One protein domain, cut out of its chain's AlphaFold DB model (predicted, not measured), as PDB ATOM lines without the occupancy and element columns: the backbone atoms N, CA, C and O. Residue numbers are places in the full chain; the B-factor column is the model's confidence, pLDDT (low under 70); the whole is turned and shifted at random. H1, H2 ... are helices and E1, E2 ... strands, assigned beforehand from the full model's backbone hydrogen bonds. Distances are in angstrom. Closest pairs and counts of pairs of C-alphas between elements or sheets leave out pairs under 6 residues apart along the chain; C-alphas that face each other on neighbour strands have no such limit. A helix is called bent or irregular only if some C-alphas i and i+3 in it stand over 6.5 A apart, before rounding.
ATOM      1  N   SER A   2      -1.866  -5.459 -42.551       42.56
ATOM      2  CA  SER A   2      -1.384  -6.194 -41.374       42.56
ATOM      3  C   SER A   2      -1.678  -5.387 -40.107       42.56
ATOM      4  O   SER A   2      -0.793  -4.735 -39.559       42.56
ATOM      5  N   GLY A   3      -2.946  -5.354 -39.695       54.78
ATOM      6  CA  GLY A   3      -3.332  -4.769 -38.414       54.78
ATOM      7  C   GLY A   3      -2.863  -5.658 -37.262       54.78
ATOM      8  O   GLY A   3      -3.004  -6.879 -37.332       54.78
ATOM      9  N   ASN A   4      -2.308  -5.060 -36.204       68.19
ATOM     10  CA  ASN A   4      -2.063  -5.772 -34.952       68.19
ATOM     11  C   ASN A   4      -3.408  -6.279 -34.414       68.19
ATOM     12  O   ASN A   4      -4.322  -5.492 -34.158       68.19
ATOM     13  N   LEU A   5      -3.536  -7.600 -34.295       75.62
ATOM     14  CA  LEU A   5      -4.702  -8.243 -33.700       75.62
ATOM     15  C   LEU A   5      -4.712  -7.936 -32.202       75.62
ATOM     16  O   LEU A   5      -3.682  -8.062 -31.540       75.62
ATOM     17  N   ALA A   6      -5.862  -7.519 -31.681       71.50
ATOM     18  CA  ALA A   6      -5.969  -7.008 -30.317       71.50
ATOM     19  C   ALA A   6      -6.093  -8.103 -29.249       71.50
ATOM     20  O   ALA A   6      -5.899  -7.829 -28.066       71.50
ATOM     21  N   SER A   7      -6.449  -9.332 -29.635       86.81
ATOM     22  CA  SER A   7      -6.699 -10.415 -28.683       86.81
ATOM     23  C   SER A   7      -6.286 -11.794 -29.200       86.81
ATOM     24  O   SER A   7      -6.153 -12.027 -30.405       86.81
ATOM     25  N   LEU A   8      -6.134 -12.737 -28.262       88.31
ATOM     26  CA  LEU A   8      -5.918 -14.150 -28.582       88.31
ATOM     27  C   LEU A   8      -7.079 -14.726 -29.383       88.31
ATOM     28  O   LEU A   8      -6.855 -15.471 -30.333       88.31
ATOM     29  N   THR A   9      -8.300 -14.350 -29.021       89.75
ATOM     30  CA  THR A   9      -9.520 -14.774 -29.698       89.75
ATOM     31  C   THR A   9      -9.478 -14.377 -31.171       89.75
ATOM     32  O   THR A   9      -9.696 -15.223 -32.030       89.75
ATOM     33  N   ASP A  10      -9.107 -13.132 -31.486       89.56
ATOM     34  CA  ASP A  10      -9.010 -12.656 -32.873       89.56
ATOM     35  C   ASP A  10      -7.906 -13.384 -33.654       89.56
ATOM     36  O   ASP A  10      -8.100 -13.767 -34.810       89.56
ATOM     37  N   LEU A  11      -6.763 -13.648 -33.010       89.31
ATOM     38  CA  LEU A  11      -5.692 -14.456 -33.593       89.31
ATOM     39  C   LEU A  11      -6.166 -15.867 -33.930       89.31
ATOM     40  O   LEU A  11      -5.918 -16.342 -35.040       89.31
ATOM     41  N   LEU A  12      -6.861 -16.529 -33.010       91.19
ATOM     42  CA  LEU A  12      -7.392 -17.872 -33.223       91.19
ATOM     43  C   LEU A  12      -8.487 -17.879 -34.294       91.19
ATOM     44  O   LEU A  12      -8.455 -18.755 -35.156       91.19
ATOM     45  N   LYS A  13      -9.371 -16.871 -34.333       91.81
ATOM     46  CA  LYS A  13     -10.360 -16.694 -35.410       91.81
ATOM     47  C   LYS A  13      -9.683 -16.586 -36.770       91.81
ATOM     48  O   LYS A  13      -9.985 -17.379 -37.652       91.81
ATOM     49  N   CYS A  14      -8.717 -15.683 -36.950       89.19
ATOM     50  CA  CYS A  14      -7.993 -15.572 -38.221       89.19
ATOM     51  C   CYS A  14      -7.252 -16.870 -38.585       89.19
ATOM     52  O   CYS A  14      -7.215 -17.265 -39.749       89.19
ATOM     53  N   THR A  15      -6.676 -17.554 -37.593       88.44
ATOM     54  CA  THR A  15      -5.945 -18.812 -37.809       88.44
ATOM     55  C   THR A  15      -6.872 -19.916 -38.300       88.44
ATOM     56  O   THR A  15      -6.595 -20.499 -39.344       88.44
ATOM     57  N   LEU A  16      -7.982 -20.151 -37.600       90.75
ATOM     58  CA  LEU A  16      -8.955 -21.201 -37.912       90.75
ATOM     59  C   LEU A  16      -9.842 -20.854 -39.118       90.75
ATOM     60  O   LEU A  16     -10.307 -21.742 -39.830       90.75
ATOM     61  N   TYR A  17     -10.014 -19.565 -39.424       90.00
ATOM     62  CA  TYR A  17     -10.626 -19.128 -40.679       90.00
ATOM     63  C   TYR A  17      -9.793 -19.576 -41.888       90.00
ATOM     64  O   TYR A  17     -10.345 -19.991 -42.908       90.00
ATOM     65  N   PHE A  18      -8.457 -19.523 -41.794       87.12
ATOM     66  CA  PHE A  18      -7.585 -19.971 -42.880       87.12
ATOM     67  C   PHE A  18      -7.306 -21.479 -42.850       87.12
ATOM     68  O   PHE A  18      -7.392 -22.124 -43.899       87.12
ATOM     69  N   LEU A  19      -6.946 -22.013 -41.684       84.56
ATOM     70  CA  LEU A  19      -6.581 -23.406 -41.427       84.56
ATOM     71  C   LEU A  19      -7.692 -24.062 -40.610       84.56
ATOM     72  O   LEU A  19      -7.635 -24.104 -39.385       84.56
ATOM     73  N   ASP A  20      -8.713 -24.550 -41.302       83.56
ATOM     74  CA  ASP A  20      -9.839 -25.201 -40.641       83.56
ATOM     75  C   ASP A  20      -9.442 -26.572 -40.068       83.56
ATOM     76  O   ASP A  20      -8.562 -27.254 -40.615       83.56
ATOM     77  N   GLY A  21     -10.087 -26.963 -38.966       84.31
ATOM     78  CA  GLY A  21      -9.870 -28.244 -38.295       84.31
ATOM     79  C   GLY A  21      -8.428 -28.465 -37.833       84.31
ATOM     80  O   GLY A  21      -7.744 -29.358 -38.338       84.31
ATOM     81  N   MET A  22      -7.941 -27.674 -36.873       86.25
ATOM     82  CA  MET A  22      -6.605 -27.844 -36.275       86.25
ATOM     83  C   MET A  22      -6.657 -28.487 -34.891       86.25
ATOM     84  O   MET A  22      -7.546 -28.198 -34.093       86.25
ATOM     85  N   PHE A  23      -5.661 -29.316 -34.571       87.31
ATOM     86  CA  PHE A  23      -5.462 -29.772 -33.195       87.31
ATOM     87  C   PHE A  23      -4.888 -28.650 -32.322       87.31
ATOM     88  O   PHE A  23      -4.232 -27.730 -32.823       87.31
ATOM     89  N   LEU A  24      -5.107 -28.731 -31.007       88.56
ATOM     90  CA  LEU A  24      -4.601 -27.734 -30.062       88.56
ATOM     91  C   LEU A  24      -3.078 -27.600 -30.175       88.56
ATOM     92  O   LEU A  24      -2.560 -26.491 -30.277       88.56
ATOM     93  N   GLU A  25      -2.380 -28.728 -30.259       86.12
ATOM     94  CA  GLU A  25      -0.925 -28.846 -30.353       86.12
ATOM     95  C   GLU A  25      -0.375 -28.195 -31.633       86.12
ATOM     96  O   GLU A  25       0.748 -27.688 -31.648       86.12
ATOM     97  N   GLU A  26      -1.172 -28.156 -32.706       83.81
ATOM     98  CA  GLU A  26      -0.814 -27.488 -33.960       83.81
ATOM     99  C   GLU A  26      -1.011 -25.967 -33.891       83.81
ATOM    100  O   GLU A  26      -0.318 -25.225 -34.592       83.81
ATOM    101  N   LEU A  27      -1.934 -25.493 -33.045       87.38
ATOM    102  CA  LEU A  27      -2.201 -24.069 -32.836       87.38
ATOM    103  C   LEU A  27      -1.136 -23.407 -31.954       87.38
ATOM    104  O   LEU A  27      -0.779 -22.252 -32.201       87.38
ATOM    105  N   LEU A  28      -0.581 -24.115 -30.960       87.69
ATOM    106  CA  LEU A  28       0.361 -23.524 -29.991       87.69
ATOM    107  C   LEU A  28       1.585 -22.856 -30.638       87.69
ATOM    108  O   LEU A  28       1.894 -21.721 -30.264       87.69
ATOM    109  N   PRO A  29       2.289 -23.474 -31.613       82.56
ATOM    110  CA  PRO A  29       3.434 -22.835 -32.256       82.56
ATOM    111  C   PRO A  29       3.043 -21.557 -33.004       82.56
ATOM    112  O   PRO A  29       3.824 -20.607 -33.042       82.56
ATOM    113  N   TYR A  30       1.837 -21.526 -33.580       79.94
ATOM    114  CA  TYR A  30       1.334 -20.374 -34.321       79.94
ATOM    115  C   TYR A  30       1.002 -19.216 -33.386       79.94
ATOM    116  O   TYR A  30       1.440 -18.086 -33.629       79.94
ATOM    117  N   VAL A  31       0.294 -19.515 -32.290       87.19
ATOM    118  CA  VAL A  31       0.024 -18.539 -31.236       87.19
ATOM    119  C   VAL A  31       1.347 -17.991 -30.739       87.19
ATOM    120  O   VAL A  31       1.561 -16.800 -30.899       87.19
ATOM    121  N   ARG A  32       2.281 -18.847 -30.303       84.50
ATOM    122  CA  ARG A  32       3.587 -18.434 -29.766       84.50
ATOM    123  C   ARG A  32       4.401 -17.553 -30.714       84.50
ATOM    124  O   ARG A  32       5.109 -16.657 -30.271       84.50
ATOM    125  N   GLN A  33       4.353 -17.812 -32.022       82.38
ATOM    126  CA  GLN A  33       5.114 -17.031 -33.000       82.38
ATOM    127  C   GLN A  33       4.557 -15.607 -33.155       82.38
ATOM    128  O   GLN A  33       5.331 -14.648 -33.309       82.38
ATOM    129  N   ARG A  34       3.227 -15.462 -33.121       80.62
ATOM    130  CA  ARG A  34       2.533 -14.185 -33.340       80.62
ATOM    131  C   ARG A  34       2.207 -13.428 -32.047       80.62
ATOM    132  O   ARG A  34       2.152 -12.207 -32.091       80.62
ATOM    133  N   MET A  35       2.048 -14.115 -30.919       81.81
ATOM    134  CA  MET A  35       1.672 -13.559 -29.617       81.81
ATOM    135  C   MET A  35       2.191 -14.452 -28.468       81.81
ATOM    136  O   MET A  35       2.491 -15.618 -28.680       81.81
ATOM    137  N   LEU A  36       2.312 -13.946 -27.235       83.06
ATOM    138  CA  LEU A  36       2.692 -14.763 -26.058       83.06
ATOM    139  C   LEU A  36       4.038 -15.521 -26.205       83.06
ATOM    140  O   LEU A  36       4.162 -16.680 -25.808       83.06
ATOM    141  N   ARG A  37       5.061 -14.877 -26.789       83.06
ATOM    142  CA  ARG A  37       6.379 -15.487 -27.089       83.06
ATOM    143  C   ARG A  37       7.108 -16.016 -25.853       83.06
ATOM    144  O   ARG A  37       7.723 -17.090 -25.916       83.06
ATOM    145  N   ASP A  38       7.003 -15.262 -24.764       83.25
ATOM    146  CA  ASP A  38       7.753 -15.468 -23.523       83.25
ATOM    147  C   ASP A  38       7.063 -16.443 -22.565       83.25
ATOM    148  O   ASP A  38       7.655 -16.866 -21.573       83.25
ATOM    149  N   LEU A  39       5.828 -16.846 -22.876       85.81
ATOM    150  CA  LEU A  39       5.047 -17.707 -22.003       85.81
ATOM    151  C   LEU A  39       5.577 -19.159 -22.043       85.81
ATOM    152  O   LEU A  39       5.887 -19.683 -23.128       85.81
ATOM    153  N   PRO A  40       5.680 -19.845 -20.889       85.00
ATOM    154  CA  PRO A  40       5.989 -21.269 -20.836       85.00
ATOM    155  C   PRO A  40       4.996 -22.098 -21.670       85.00
ATOM    156  O   PRO A  40       3.816 -21.757 -21.745       85.00
ATOM    157  N   PRO A  41       5.428 -23.217 -22.284       82.50
ATOM    158  CA  PRO A  41       4.577 -24.002 -23.183       82.50
ATOM    159  C   PRO A  41       3.312 -24.549 -22.501       82.50
ATOM    160  O   PRO A  41       2.261 -24.582 -23.128       82.50
ATOM    161  N   VAL A  42       3.402 -24.915 -21.219       85.12
ATOM    162  CA  VAL A  42       2.277 -25.448 -20.428       85.12
ATOM    163  C   VAL A  42       1.231 -24.366 -20.143       85.12
ATOM    164  O   VAL A  42       0.028 -24.590 -20.277       85.12
ATOM    165  N   GLU A  43       1.686 -23.168 -19.780       87.94
ATOM    166  CA  GLU A  43       0.805 -22.023 -19.538       87.94
ATOM    167  C   GLU A  43       0.144 -21.550 -20.834       87.94
ATOM    168  O   GLU A  43      -1.054 -21.264 -20.848       87.94
ATOM    169  N   LEU A  44       0.895 -21.549 -21.940       89.88
ATOM    170  CA  LEU A  44       0.378 -21.243 -23.269       89.88
ATOM    171  C   LEU A  44      -0.732 -22.210 -23.687       89.88
ATOM    172  O   LEU A  44      -1.780 -21.764 -24.148       89.88
ATOM    173  N   GLU A  45      -0.525 -23.514 -23.511       90.38
ATOM    174  CA  GLU A  45      -1.525 -24.528 -23.847       90.38
ATOM    175  C   GLU A  45      -2.827 -24.339 -23.062       90.38
ATOM    176  O   GLU A  45      -3.909 -24.325 -23.650       90.38
ATOM    177  N   SER A  46      -2.718 -24.127 -21.748       91.31
ATOM    178  CA  SER A  46      -3.866 -23.873 -20.871       91.31
ATOM    179  C   SER A  46      -4.643 -22.625 -21.293       91.31
ATOM    180  O   SER A  46      -5.872 -22.639 -21.351       91.31
ATOM    181  N   LEU A  47      -3.933 -21.547 -21.632       92.25
ATOM    182  CA  LEU A  47      -4.537 -20.270 -22.005       92.25
ATOM    183  C   LEU A  47      -5.238 -20.351 -23.371       92.25
ATOM    184  O   LEU A  47      -6.369 -19.884 -23.509       92.25
ATOM    185  N   VAL A  48      -4.614 -21.002 -24.358       93.00
ATOM    186  CA  VAL A  48      -5.224 -21.236 -25.677       93.00
ATOM    187  C   VAL A  48      -6.458 -22.127 -25.557       93.00
ATOM    188  O   VAL A  48      -7.495 -21.794 -26.127       93.00
ATOM    189  N   ARG A  49      -6.390 -23.207 -24.770       93.94
ATOM    190  CA  ARG A  49      -7.531 -24.102 -24.535       93.94
ATOM    191  C   ARG A  49      -8.712 -23.368 -23.905       93.94
ATOM    192  O   ARG A  49      -9.811 -23.425 -24.444       93.94
ATOM    193  N   LYS A  50      -8.469 -22.608 -22.831       92.88
ATOM    194  CA  LYS A  50      -9.504 -21.794 -22.174       92.88
ATOM    195  C   LYS A  50     -10.149 -20.802 -23.140       92.88
ATOM    196  O   LYS A  50     -11.361 -20.647 -23.125       92.88
ATOM    197  N   CYS A  51      -9.356 -20.152 -23.994       92.38
ATOM    198  CA  CYS A  51      -9.872 -19.212 -24.988       92.38
ATOM    199  C   CYS A  51     -10.787 -19.900 -26.016       92.38
ATOM    200  O   CYS A  51     -11.862 -19.383 -26.321       92.38
ATOM    201  N   LEU A  52     -10.392 -21.076 -26.510       93.00
ATOM    202  CA  LEU A  52     -11.193 -21.863 -27.451       93.00
ATOM    203  C   LEU A  52     -12.506 -22.355 -26.823       93.00
ATOM    204  O   LEU A  52     -13.545 -22.303 -27.468       93.00
ATOM    205  N   GLU A  53     -12.480 -22.776 -25.558       92.12
ATOM    206  CA  GLU A  53     -13.667 -23.248 -24.829       92.12
ATOM    207  C   GLU A  53     -14.614 -22.109 -24.410       92.12
ATOM    208  O   GLU A  53     -15.824 -22.305 -24.318       92.12
ATOM    209  N   GLN A  54     -14.085 -20.908 -24.161       90.75
ATOM    210  CA  GLN A  54     -14.854 -19.765 -23.660       90.75
ATOM    211  C   GLN A  54     -15.735 -19.098 -24.730       90.75
ATOM    212  O   GLN A  54     -16.768 -18.511 -24.395       90.75
ATOM    213  N   HIS A  55     -15.335 -19.140 -26.004       89.56
ATOM    214  CA  HIS A  55     -16.011 -18.416 -27.081       89.56
ATOM    215  C   HIS A  55     -16.810 -19.347 -27.993       89.56
ATOM    216  O   HIS A  55     -16.258 -20.239 -28.626       89.56
ATOM    217  N   THR A  56     -18.105 -19.062 -28.155       88.81
ATOM    218  CA  THR A  56     -19.034 -19.909 -28.927       88.81
ATOM    219  C   THR A  56     -18.770 -19.931 -30.435       88.81
ATOM    220  O   THR A  56     -19.377 -20.730 -31.137       88.81
ATOM    221  N   CYS A  57     -17.889 -19.068 -30.953       90.69
ATOM    222  CA  CYS A  57     -17.460 -19.120 -32.352       90.69
ATOM    223  C   CYS A  57     -16.539 -20.306 -32.652       90.69
ATOM    224  O   CYS A  57     -16.340 -20.623 -33.822       90.69
ATOM    225  N   PHE A  58     -15.943 -20.926 -31.633       94.19
ATOM    226  CA  PHE A  58     -15.110 -22.108 -31.802       94.19
ATOM    227  C   PHE A  58     -15.889 -23.357 -31.418       94.19
ATOM    228  O   PHE A  58     -16.633 -23.369 -30.440       94.19
ATOM    229  N   PHE A  59     -15.690 -24.425 -32.177       92.94
ATOM    230  CA  PHE A  59     -16.270 -25.725 -31.871       92.94
ATOM    231  C   PHE A  59     -15.272 -26.835 -32.181       92.94
ATOM    232  O   PHE A  59     -14.349 -26.648 -32.977       92.94
ATOM    233  N   GLN A  60     -15.457 -27.987 -31.541       92.75
ATOM    234  CA  GLN A  60     -14.718 -29.196 -31.880       92.75
ATOM    235  C   GLN A  60     -15.521 -30.039 -32.865       92.75
ATOM    236  O   GLN A  60     -16.718 -30.257 -32.674       92.75
ATOM    237  N   ASP A  61     -14.863 -30.517 -33.914       87.44
ATOM    238  CA  ASP A  61     -15.433 -31.535 -34.788       87.44
ATOM    239  C   ASP A  61     -15.377 -32.938 -34.146       87.44
ATOM    240  O   ASP A  61     -14.849 -33.131 -33.047       87.44
ATOM    241  N   GLY A  62     -15.913 -33.950 -34.838       82.38
ATOM    242  CA  GLY A  62     -15.940 -35.336 -34.349       82.38
ATOM    243  C   GLY A  62     -14.559 -35.965 -34.092       82.38
ATOM    244  O   GLY A  62     -14.477 -36.996 -33.429       82.38
ATOM    245  N   GLU A  63     -13.475 -35.348 -34.567       83.38
ATOM    246  CA  GLU A  63     -12.089 -35.783 -34.361       83.38
ATOM    247  C   GLU A  63     -11.353 -34.928 -33.311       83.38
ATOM    248  O   GLU A  63     -10.131 -35.025 -33.189       83.38
ATOM    249  N   LYS A  64     -12.083 -34.120 -32.524       87.19
ATOM    250  CA  LYS A  64     -11.551 -33.161 -31.535       87.19
ATOM    251  C   LYS A  64     -10.683 -32.054 -32.143       87.19
ATOM    252  O   LYS A  64      -9.848 -31.470 -31.450       87.19
ATOM    253  N   ARG A  65     -10.861 -31.745 -33.427       88.69
ATOM    254  CA  ARG A  65     -10.178 -30.621 -34.075       88.69
ATOM    255  C   ARG A  65     -10.991 -29.357 -33.875       88.69
ATOM    256  O   ARG A  65     -12.212 -29.373 -33.990       88.69
ATOM    257  N   TRP A  66     -10.304 -28.263 -33.596       92.88
ATOM    258  CA  TRP A  66     -10.922 -26.958 -33.450       92.88
ATOM    259  C   TRP A  66     -11.217 -26.349 -34.816       92.88
ATOM    260  O   TRP A  66     -10.339 -26.275 -35.680       92.88
ATOM    261  N   CYS A  67     -12.451 -25.891 -34.970       91.69
ATOM    262  CA  CYS A  67     -12.982 -25.240 -36.156       91.69
ATOM    263  C   CYS A  67     -13.600 -23.891 -35.771       91.69
ATOM    264  O   CYS A  67     -13.956 -23.652 -34.612       91.69
ATOM    265  N   LEU A  68     -13.726 -23.005 -36.757       93.69
ATOM    266  CA  LEU A  68     -14.390 -21.712 -36.600       93.69
ATOM    267  C   LEU A  68     -15.771 -21.754 -37.251       93.69
ATOM    268  O   LEU A  68     -15.881 -22.070 -38.437       93.69
ATOM    269  N   ASP A  69     -16.810 -21.356 -36.522       91.38
ATOM    270  CA  ASP A  69     -18.122 -21.139 -37.121       91.38
ATOM    271  C   ASP A  69     -18.105 -19.876 -37.990       91.38
ATOM    272  O   ASP A  69     -17.977 -18.745 -37.512       91.38
ATOM    273  N   ARG A  70     -18.218 -20.088 -39.302       88.12
ATOM    274  CA  ARG A  70     -18.212 -19.029 -40.319       88.12
ATOM    275  C   ARG A  70     -19.602 -18.487 -40.626       88.12
ATOM    276  O   ARG A  70     -19.696 -17.467 -41.301       88.12
ATOM    277  N   ARG A  71     -20.661 -19.167 -40.176       87.00
ATOM    278  CA  ARG A  71     -22.047 -18.724 -40.388       87.00
ATOM    279  C   ARG A  71     -22.334 -17.492 -39.535       87.00
ATOM    280  O   ARG A  71     -22.979 -16.564 -40.007       87.00
ATOM    281  N   GLY A  72     -21.747 -17.462 -38.338       84.19
ATOM    282  CA  GLY A  72     -21.924 -16.392 -37.369       84.19
ATOM    283  C   GLY A  72     -23.327 -16.375 -36.770       84.19
ATOM    284  O   GLY A  72     -24.139 -17.268 -37.002       84.19
ATOM    285  N   LEU A  73     -23.600 -15.364 -35.950       86.44
ATOM    286  CA  LEU A  73     -24.877 -15.210 -35.258       86.44
ATOM    287  C   LEU A  73     -25.840 -14.357 -36.101       86.44
ATOM    288  O   LEU A  73     -25.446 -13.253 -36.488       86.44
ATOM    289  N   PRO A  74     -27.103 -14.782 -36.306       85.44
ATOM    290  CA  PRO A  74     -28.089 -14.014 -37.076       85.44
ATOM    291  C   PRO A  74     -28.313 -12.592 -36.546       85.44
ATOM    292  O   PRO A  74     -28.523 -11.652 -37.306       85.44
ATOM    293  N   GLU A  75     -28.185 -12.407 -35.228       84.88
ATOM    294  CA  GLU A  75     -28.277 -11.101 -34.562       84.88
ATOM    295  C   GLU A  75     -27.252 -10.082 -35.091       84.88
ATOM    296  O   GLU A  75     -27.488  -8.875 -35.032       84.88
ATOM    297  N   ASN A  76     -26.121 -10.557 -35.627       87.06
ATOM    298  CA  ASN A  76     -25.036  -9.722 -36.134       87.06
ATOM    299  C   ASN A  76     -25.037  -9.578 -37.661       87.06
ATOM    300  O   ASN A  76     -24.200  -8.836 -38.180       87.06
ATOM    301  N   ASP A  77     -25.944 -10.237 -38.389       86.69
ATOM    302  CA  ASP A  77     -26.056 -10.102 -39.851       86.69
ATOM    303  C   ASP A  77     -26.187  -8.636 -40.278       86.69
ATOM    304  O   ASP A  77     -25.490  -8.215 -41.208       86.69
ATOM    305  N   PRO A  78     -26.925  -7.785 -39.533       86.25
ATOM    306  CA  PRO A  78     -26.964  -6.384 -39.867       86.25
ATOM    307  C   PRO A  78     -25.591  -5.685 -39.798       86.25
ATOM    308  O   PRO A  78     -25.276  -4.799 -40.594       86.25
ATOM    309  N   VAL A  79     -24.754  -6.047 -38.836       85.75
ATOM    310  CA  VAL A  79     -23.415  -5.459 -38.708       85.75
ATOM    311  C   VAL A  79     -22.492  -6.006 -39.802       85.75
ATOM    312  O   VAL A  79     -21.663  -5.267 -40.334       85.75
ATOM    313  N   TYR A  80     -22.667  -7.278 -40.169       88.19
ATOM    314  CA  TYR A  80     -21.916  -7.927 -41.239       88.19
ATOM    315  C   TYR A  80     -22.145  -7.234 -42.586       88.19
ATOM    316  O   TYR A  80     -21.173  -6.831 -43.220       88.19
ATOM    317  N   ASP A  81     -23.404  -7.024 -42.983       87.94
ATOM    318  CA  ASP A  81     -23.750  -6.383 -44.259       87.94
ATOM    319  C   ASP A  81     -23.208  -4.954 -44.349       87.94
ATOM    320  O   ASP A  81     -22.704  -4.527 -45.391       87.94
ATOM    321  N   LEU A  82     -23.269  -4.214 -43.235       87.00
ATOM    322  CA  LEU A  82     -22.752  -2.852 -43.161       87.00
ATOM    323  C   LEU A  82     -21.238  -2.824 -43.404       87.00
ATOM    324  O   LEU A  82     -20.775  -2.110 -44.293       87.00
ATOM    325  N   LEU A  83     -20.478  -3.637 -42.663       87.69
ATOM    326  CA  LEU A  83     -19.031  -3.746 -42.852       87.69
ATOM    327  C   LEU A  83     -18.689  -4.245 -44.260       87.69
ATOM    328  O   LEU A  83     -17.815  -3.672 -44.908       87.69
ATOM    329  N   ALA A  84     -19.399  -5.257 -44.764       87.81
ATOM    330  CA  ALA A  84     -19.182  -5.810 -46.098       87.81
ATOM    331  C   ALA A  84     -19.398  -4.763 -47.205       87.81
ATOM    332  O   ALA A  84     -18.599  -4.701 -48.136       87.81
ATOM    333  N   SER A  85     -20.427  -3.914 -47.080       87.81
ATOM    334  CA  SER A  85     -20.715  -2.837 -48.041       87.81
ATOM    335  C   SER A  85     -19.690  -1.698 -48.011       87.81
ATOM    336  O   SER A  85     -19.369  -1.130 -49.053       87.81
ATOM    337  N   ARG A  86     -19.154  -1.374 -46.826       86.19
ATOM    338  CA  ARG A  86     -18.152  -0.315 -46.621       86.19
ATOM    339  C   ARG A  86     -16.743  -0.746 -47.023       86.19
ATOM    340  O   ARG A  86     -15.969   0.078 -47.493       86.19
ATOM    341  N   GLY A  87     -16.399  -2.017 -46.812       85.00
ATOM    342  CA  GLY A  87     -15.083  -2.570 -47.139       85.00
ATOM    343  C   GLY A  87     -13.936  -2.124 -46.219       85.00
ATOM    344  O   GLY A  87     -12.779  -2.401 -46.528       85.00
ATOM    345  N   GLU A  88     -14.224  -1.456 -45.096       86.88
ATOM    346  CA  GLU A  88     -13.212  -0.962 -44.152       86.88
ATOM    347  C   GLU A  88     -13.580  -1.207 -42.672       86.88
ATOM    348  O   GLU A  88     -14.766  -1.252 -42.330       86.88
ATOM    349  N   PRO A  89     -12.592  -1.370 -41.763       88.19
ATOM    350  CA  PRO A  89     -12.860  -1.538 -40.335       88.19
ATOM    351  C   PRO A  89     -13.460  -0.280 -39.694       88.19
ATOM    352  O   PRO A  89     -12.884   0.807 -39.781       88.19
ATOM    353  N   MET A  90     -14.563  -0.438 -38.960       86.31
ATOM    354  CA  MET A  90     -15.291   0.670 -38.331       86.31
ATOM    355  C   MET A  90     -15.074   0.708 -36.817       86.31
ATOM    356  O   MET A  90     -14.951  -0.330 -36.167       86.31
ATOM    357  N   SER A  91     -15.037   1.908 -36.233       86.19
ATOM    358  CA  SER A  91     -14.973   2.053 -34.775       86.19
ATOM    359  C   SER A  91     -16.285   1.638 -34.118       86.19
ATOM    360  O   SER A  91     -17.364   1.780 -34.701       86.19
ATOM    361  N   ARG A  92     -16.193   1.195 -32.861       78.06
ATOM    362  CA  ARG A  92     -17.349   0.840 -32.024       78.06
ATOM    363  C   ARG A  92     -18.464   1.894 -32.060       78.06
ATOM    364  O   ARG A  92     -19.624   1.572 -32.296       78.06
ATOM    365  N   TRP A  93     -18.101   3.162 -31.883       77.25
ATOM    366  CA  TRP A  93     -19.037   4.289 -31.892       77.25
ATOM    367  C   TRP A  93     -19.766   4.463 -33.229       77.25
ATOM    368  O   TRP A  93     -20.954   4.780 -33.245       77.25
ATOM    369  N   SER A  94     -19.072   4.221 -34.342       80.25
ATOM    370  CA  SER A  94     -19.653   4.350 -35.683       80.25
ATOM    371  C   SER A  94     -20.680   3.248 -35.955       80.25
ATOM    372  O   SER A  94     -21.739   3.525 -36.510       80.25
ATOM    373  N   LEU A  95     -20.409   2.019 -35.495       79.31
ATOM    374  CA  LEU A  95     -21.337   0.888 -35.619       79.31
ATOM    375  C   LEU A  95     -22.629   1.103 -34.818       79.31
ATOM    376  O   LEU A  95     -23.719   0.816 -35.311       79.31
ATOM    377  N   MET A  96     -22.518   1.664 -33.607       70.69
ATOM    378  CA  MET A  96     -23.672   1.955 -32.746       70.69
ATOM    379  C   MET A  96     -24.570   3.059 -33.321       70.69
ATOM    380  O   MET A  96     -25.792   2.985 -33.195       70.69
ATOM    381  N   ARG A  97     -23.977   4.075 -33.969       72.00
ATOM    382  CA  ARG A  97     -24.707   5.217 -34.540       72.00
ATOM    383  C   ARG A  97     -25.507   4.847 -35.794       72.00
ATOM    384  O   ARG A  97     -26.586   5.391 -35.987       72.00
ATOM    385  N   GLU A  98     -24.999   3.949 -36.639       67.06
ATOM    386  CA  GLU A  98     -25.629   3.653 -37.936       67.06
ATOM    387  C   GLU A  98     -26.754   2.609 -37.885       67.06
ATOM    388  O   GLU A  98     -27.572   2.575 -38.804       67.06
ATOM    389  N   ARG A  99     -26.850   1.772 -36.839       61.56
ATOM    390  CA  ARG A  99     -27.892   0.724 -36.776       61.56
ATOM    391  C   ARG A  99     -28.728   0.635 -35.496       61.56
ATOM    392  O   ARG A  99     -29.496  -0.315 -35.389       61.56
ATOM    393  N   ASN A 100     -28.652   1.589 -34.556       53.94
ATOM    394  CA  ASN A 100     -29.414   1.558 -33.282       53.94
ATOM    395  C   ASN A 100     -29.360   0.184 -32.568       53.94
ATOM    396  O   ASN A 100     -30.264  -0.196 -31.822       53.94
ATOM    397  N   GLY A 101     -28.315  -0.595 -32.845       50.81
ATOM    398  CA  GLY A 101     -28.221  -1.998 -32.486       50.81
ATOM    399  C   GLY A 101     -27.492  -2.130 -31.166       50.81
ATOM    400  O   GLY A 101     -26.419  -1.562 -30.985       50.81
ATOM    401  N   LYS A 102     -28.056  -2.904 -30.239       56.56
ATOM    402  CA  LYS A 102     -27.263  -3.461 -29.142       56.56
ATOM    403  C   LYS A 102     -26.141  -4.275 -29.788       56.56
ATOM    404  O   LYS A 102     -26.423  -5.024 -30.719       56.56
ATOM    405  N   GLU A 103     -24.899  -4.131 -29.326       56.34
ATOM    406  CA  GLU A 103     -23.839  -5.062 -29.715       56.34
ATOM    407  C   GLU A 103     -24.334  -6.480 -29.400       56.34
ATOM    408  O   GLU A 103     -24.381  -6.890 -28.237       56.34
ATOM    409  N   GLY A 104     -24.710  -7.238 -30.433       59.88
ATOM    410  CA  GLY A 104     -24.692  -8.686 -30.328       59.88
ATOM    411  C   GLY A 104     -23.272  -9.095 -29.941       59.88
ATOM    412  O   GLY A 104     -22.322  -8.324 -30.089       59.88
ATOM    413  N   LYS A 105     -23.092 -10.279 -29.356       76.75
ATOM    414  CA  LYS A 105     -21.784 -10.720 -28.845       76.75
ATOM    415  C   LYS A 105     -20.785 -10.922 -30.009       76.75
ATOM    416  O   LYS A 105     -20.488 -12.055 -30.359       76.75
ATOM    417  N   LEU A 106     -20.238  -9.848 -30.595       83.81
ATOM    418  CA  LEU A 106     -19.339  -9.858 -31.764       83.81
ATOM    419  C   LEU A 106     -18.062 -10.664 -31.490       83.81
ATOM    420  O   LEU A 106     -17.554 -11.372 -32.356       83.81
ATOM    421  N   ASN A 107     -17.585 -10.646 -30.241       83.81
ATOM    422  CA  ASN A 107     -16.485 -11.504 -29.784       83.81
ATOM    423  C   ASN A 107     -16.779 -12.999 -29.974       83.81
ATOM    424  O   ASN A 107     -15.860 -13.765 -30.242       83.81
ATOM    425  N   ASN A 108     -18.043 -13.400 -29.884       86.31
ATOM    426  CA  ASN A 108     -18.499 -14.780 -30.008       86.31
ATOM    427  C   ASN A 108     -18.969 -15.140 -31.424       86.31
ATOM    428  O   ASN A 108     -19.397 -16.269 -31.646       86.31
ATOM    429  N   ASP A 109     -18.889 -14.210 -32.373       89.31
ATOM    430  CA  ASP A 109     -19.193 -14.446 -33.780       89.31
ATOM    431  C   ASP A 109     -17.883 -14.564 -34.570       89.31
ATOM    432  O   ASP A 109     -17.009 -13.694 -34.507       89.31
ATOM    433  N   GLY A 110     -17.714 -15.674 -35.291       87.94
ATOM    434  CA  GLY A 110     -16.480 -15.980 -36.012       87.94
ATOM    435  C   GLY A 110     -16.212 -15.083 -37.221       87.94
ATOM    436  O   GLY A 110     -15.082 -15.058 -37.717       87.94
ATOM    437  N   ARG A 111     -17.206 -14.313 -37.684       90.81
ATOM    438  CA  ARG A 111     -17.073 -13.404 -38.834       90.81
ATOM    439  C   ARG A 111     -16.396 -12.081 -38.494       90.81
ATOM    440  O   ARG A 111     -15.947 -11.405 -39.416       90.81
ATOM    441  N   PHE A 112     -16.302 -11.724 -37.211       90.44
ATOM    442  CA  PHE A 112     -15.774 -10.435 -36.764       90.44
ATOM    443  C   PHE A 112     -14.486 -10.584 -35.956       90.44
ATOM    444  O   PHE A 112     -14.352 -11.474 -35.111       90.44
ATOM    445  N   VAL A 113     -13.571  -9.643 -36.177       90.00
ATOM    446  CA  VAL A 113     -12.290  -9.522 -35.478       90.00
ATOM    447  C   VAL A 113     -12.002  -8.071 -35.132       90.00
ATOM    448  O   VAL A 113     -12.382  -7.151 -35.864       90.00
ATOM    449  N   ARG A 114     -11.296  -7.857 -34.023       88.44
ATOM    450  CA  ARG A 114     -10.817  -6.524 -33.647       88.44
ATOM    451  C   ARG A 114      -9.507  -6.195 -34.357       88.44
ATOM    452  O   ARG A 114      -8.528  -6.939 -34.274       88.44
ATOM    453  N   VAL A 115      -9.495  -5.056 -35.047       84.25
ATOM    454  CA  VAL A 115      -8.338  -4.517 -35.769       84.25
ATOM    455  C   VAL A 115      -7.796  -3.326 -34.982       84.25
ATOM    456  O   VAL A 115      -8.388  -2.246 -35.000       84.25
ATOM    457  N   GLY A 116      -6.681  -3.506 -34.270       79.00
ATOM    458  CA  GLY A 116      -6.220  -2.522 -33.283       79.00
ATOM    459  C   GLY A 116      -7.164  -2.404 -32.077       79.00
ATOM    460  O   GLY A 116      -8.004  -3.269 -31.839       79.00
ATOM    461  N   GLU A 117      -7.029  -1.337 -31.289       70.69
ATOM    462  CA  GLU A 117      -7.683  -1.264 -29.974       70.69
ATOM    463  C   GLU A 117      -9.206  -1.029 -30.039       70.69
ATOM    464  O   GLU A 117      -9.927  -1.551 -29.186       70.69
ATOM    465  N   GLU A 118      -9.732  -0.357 -31.075       79.00
ATOM    466  CA  GLU A 118     -11.131   0.129 -31.074       79.00
ATOM    467  C   GLU A 118     -11.959  -0.121 -32.349       79.00
ATOM    468  O   GLU A 118     -13.122   0.300 -32.420       79.00
ATOM    469  N   LYS A 119     -11.404  -0.787 -33.370       88.12
ATOM    470  CA  LYS A 119     -12.110  -1.024 -34.642       88.12
ATOM    471  C   LYS A 119     -12.482  -2.488 -34.830       88.12
ATOM    472  O   LYS A 119     -11.717  -3.386 -34.491       88.12
ATOM    473  N   TRP A 120     -13.639  -2.710 -35.435       88.00
ATOM    474  CA  TRP A 120     -14.142  -4.015 -35.836       88.00
ATOM    475  C   TRP A 120     -14.060  -4.163 -37.349       88.00
ATOM    476  O   TRP A 120     -14.439  -3.261 -38.096       88.00
ATOM    477  N   GLY A 121     -13.566  -5.310 -37.793       89.88
ATOM    478  CA  GLY A 121     -13.525  -5.695 -39.196       89.88
ATOM    479  C   GLY A 121     -13.965  -7.139 -39.379       89.88
ATOM    480  O   GLY A 121     -14.197  -7.866 -38.409       89.88
ATOM    481  N   LEU A 122     -14.071  -7.557 -40.637       90.44
ATOM    482  CA  LEU A 122     -14.387  -8.941 -40.963       90.44
ATOM    483  C   LEU A 122     -13.135  -9.820 -40.890       90.44
ATOM    484  O   LEU A 122     -12.056  -9.431 -41.345       90.44
ATOM    485  N   THR A 123     -13.287 -11.038 -40.368       88.75
ATOM    486  CA  THR A 123     -12.204 -12.032 -40.265       88.75
ATOM    487  C   THR A 123     -11.568 -12.304 -41.629       88.75
ATOM    488  O   THR A 123     -10.352 -12.452 -41.727       88.75
ATOM    489  N   SER A 124     -12.375 -12.294 -42.695       87.12
ATOM    490  CA  SER A 124     -11.939 -12.491 -44.081       87.12
ATOM    491  C   SER A 124     -10.962 -11.425 -44.585       87.12
ATOM    492  O   SER A 124     -10.133 -11.731 -45.435       87.12
ATOM    493  N   TRP A 125     -11.011 -10.195 -44.061       87.62
ATOM    494  CA  TRP A 125     -10.149  -9.095 -44.511       87.62
ATOM    495  C   TRP A 125      -8.718  -9.187 -43.979       87.62
ATOM    496  O   TRP A 125      -7.781  -8.707 -44.617       87.62
ATOM    497  N   LEU A 126      -8.542  -9.769 -42.789       83.31
ATOM    498  CA  LEU A 126      -7.234  -9.885 -42.134       83.31
ATOM    499  C   LEU A 126      -6.483 -11.159 -42.513       83.31
ATOM    500  O   LEU A 126      -5.284 -11.284 -42.247       83.31
ATOM    501  N   VAL A 127      -7.182 -12.118 -43.110       83.25
ATOM    502  CA  VAL A 127      -6.596 -13.380 -43.534       83.25
ATOM    503  C   VAL A 127      -5.973 -13.179 -44.906       83.25
ATOM    504  O   VAL A 127      -6.629 -13.320 -45.931       83.25
ATOM    505  N   ASP A 128      -4.683 -12.858 -44.914       83.00
ATOM    506  CA  ASP A 128      -3.865 -12.870 -46.123       83.00
ATOM    507  C   ASP A 128      -3.205 -14.253 -46.280       83.00
ATOM    508  O   ASP A 128      -2.305 -14.592 -45.491       83.00
TER     509      ASP A 128
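This is residues 2 to 128 of the 433 residues of an uncharacterized protein of Ammonifex thiophilus (UniProt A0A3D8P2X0). Two small lobes sit side by side with helix H1 between them: one lobe holds H2, H3 and the strand hairpin E1 E2, the other holds H4, H5 and the strand hairpin E3 E4. Each hairpin packs on H1, and the short last helix H6 packs on it too. The printed part has 127 residues, with six named helices and four named strands in the order H1 H2 H3 E1 E2 H4 H5 E3 E4 H6; each sheet is an antiparallel pair, and the class is mostly helix. The whole is compact, with a radius of gyration of the C-alphas of 14.7 A and spans of 44 by 32 by 25 A.

H1, residues 8 to 18, is the hub, touching three other helices. It only just touches H2, residues 24 to 34, with 3 pairs of C-alphas within 8 A, the closest those of Leu 11 and Val 31 at 7.4 A. H3, residues 41 to 54, touches H1 with residues 48 to 52 alone, about perpendicular at 79 degrees; the closest C-alphas are those of Thr 9 and Cys 51, 6.5 A apart. H3 touches H2 with residues 44 to 49 alone, about perpendicular at 74 degrees, closest at the C-alphas of Leu 28 and Glu 45, 6.5 A. E1, residues 58 to 60, and E2, residues 66 to 68, form an antiparallel hairpin, with N 67 and O 59 at 2.9 A, within hydrogen-bond range. The closest C-alphas of H1 and E2, those of Leu 16 and Leu 68, are 5.6 A apart. H4, residues 74 to 86, is apart from H1 and touches H5, residues 92 to 99, only just, with residues 78 to 79 alone and 3 pairs within 8 A; the closest C-alphas, of Val 79 and Leu 95, are 7.4 A apart. E3, residues 112 to 115, and E4, residues 119 to 122, form an antiparallel hairpin, with N 115 and O 119 at 2.8 A, within hydrogen-bond range. Residues 90 to 91 pair antiparallel with residues 119 to 120 of E4. The closest C-alphas of H1 and E3, those of Asp 10 and Val 113, are 5.2 A apart. H6, residues 123 to 126, touches H1, closest at the C-alphas of Cys 14 and Thr 123, 5.9 A. Every O i to N i+4 pair is within hydrogen-bond range in H1 and H3, against 5 of 7 in H2, 7 of 9 in H4 and 3 of 4 in H5; H6 is too short for such a pair.

H1 begins at C-alpha 8 (-5.918, -14.150, -28.582) and is 15.5 A long, H2 15.7 A, H3 19.9 A, H4 19.4 A and H5 11.6 A. H2 is irregular, but only just, with C-alphas 26 and 29 at 6.53 A; H4 is irregular, with C-alphas 75 and 78 at 7.2 A. H6 ends at C-alpha 126 (-7.234, -9.885, -42.134).

The C-alphas of Val 42 and Glu 98 are the two farthest apart, at 44.0 A. The printed part has no cut, and the link from H5 to E3, residues 100 to 111, is long. The mean pLDDT of the printed part is 84.1, and residues 2 to 4 and 98 to 104 are under 70.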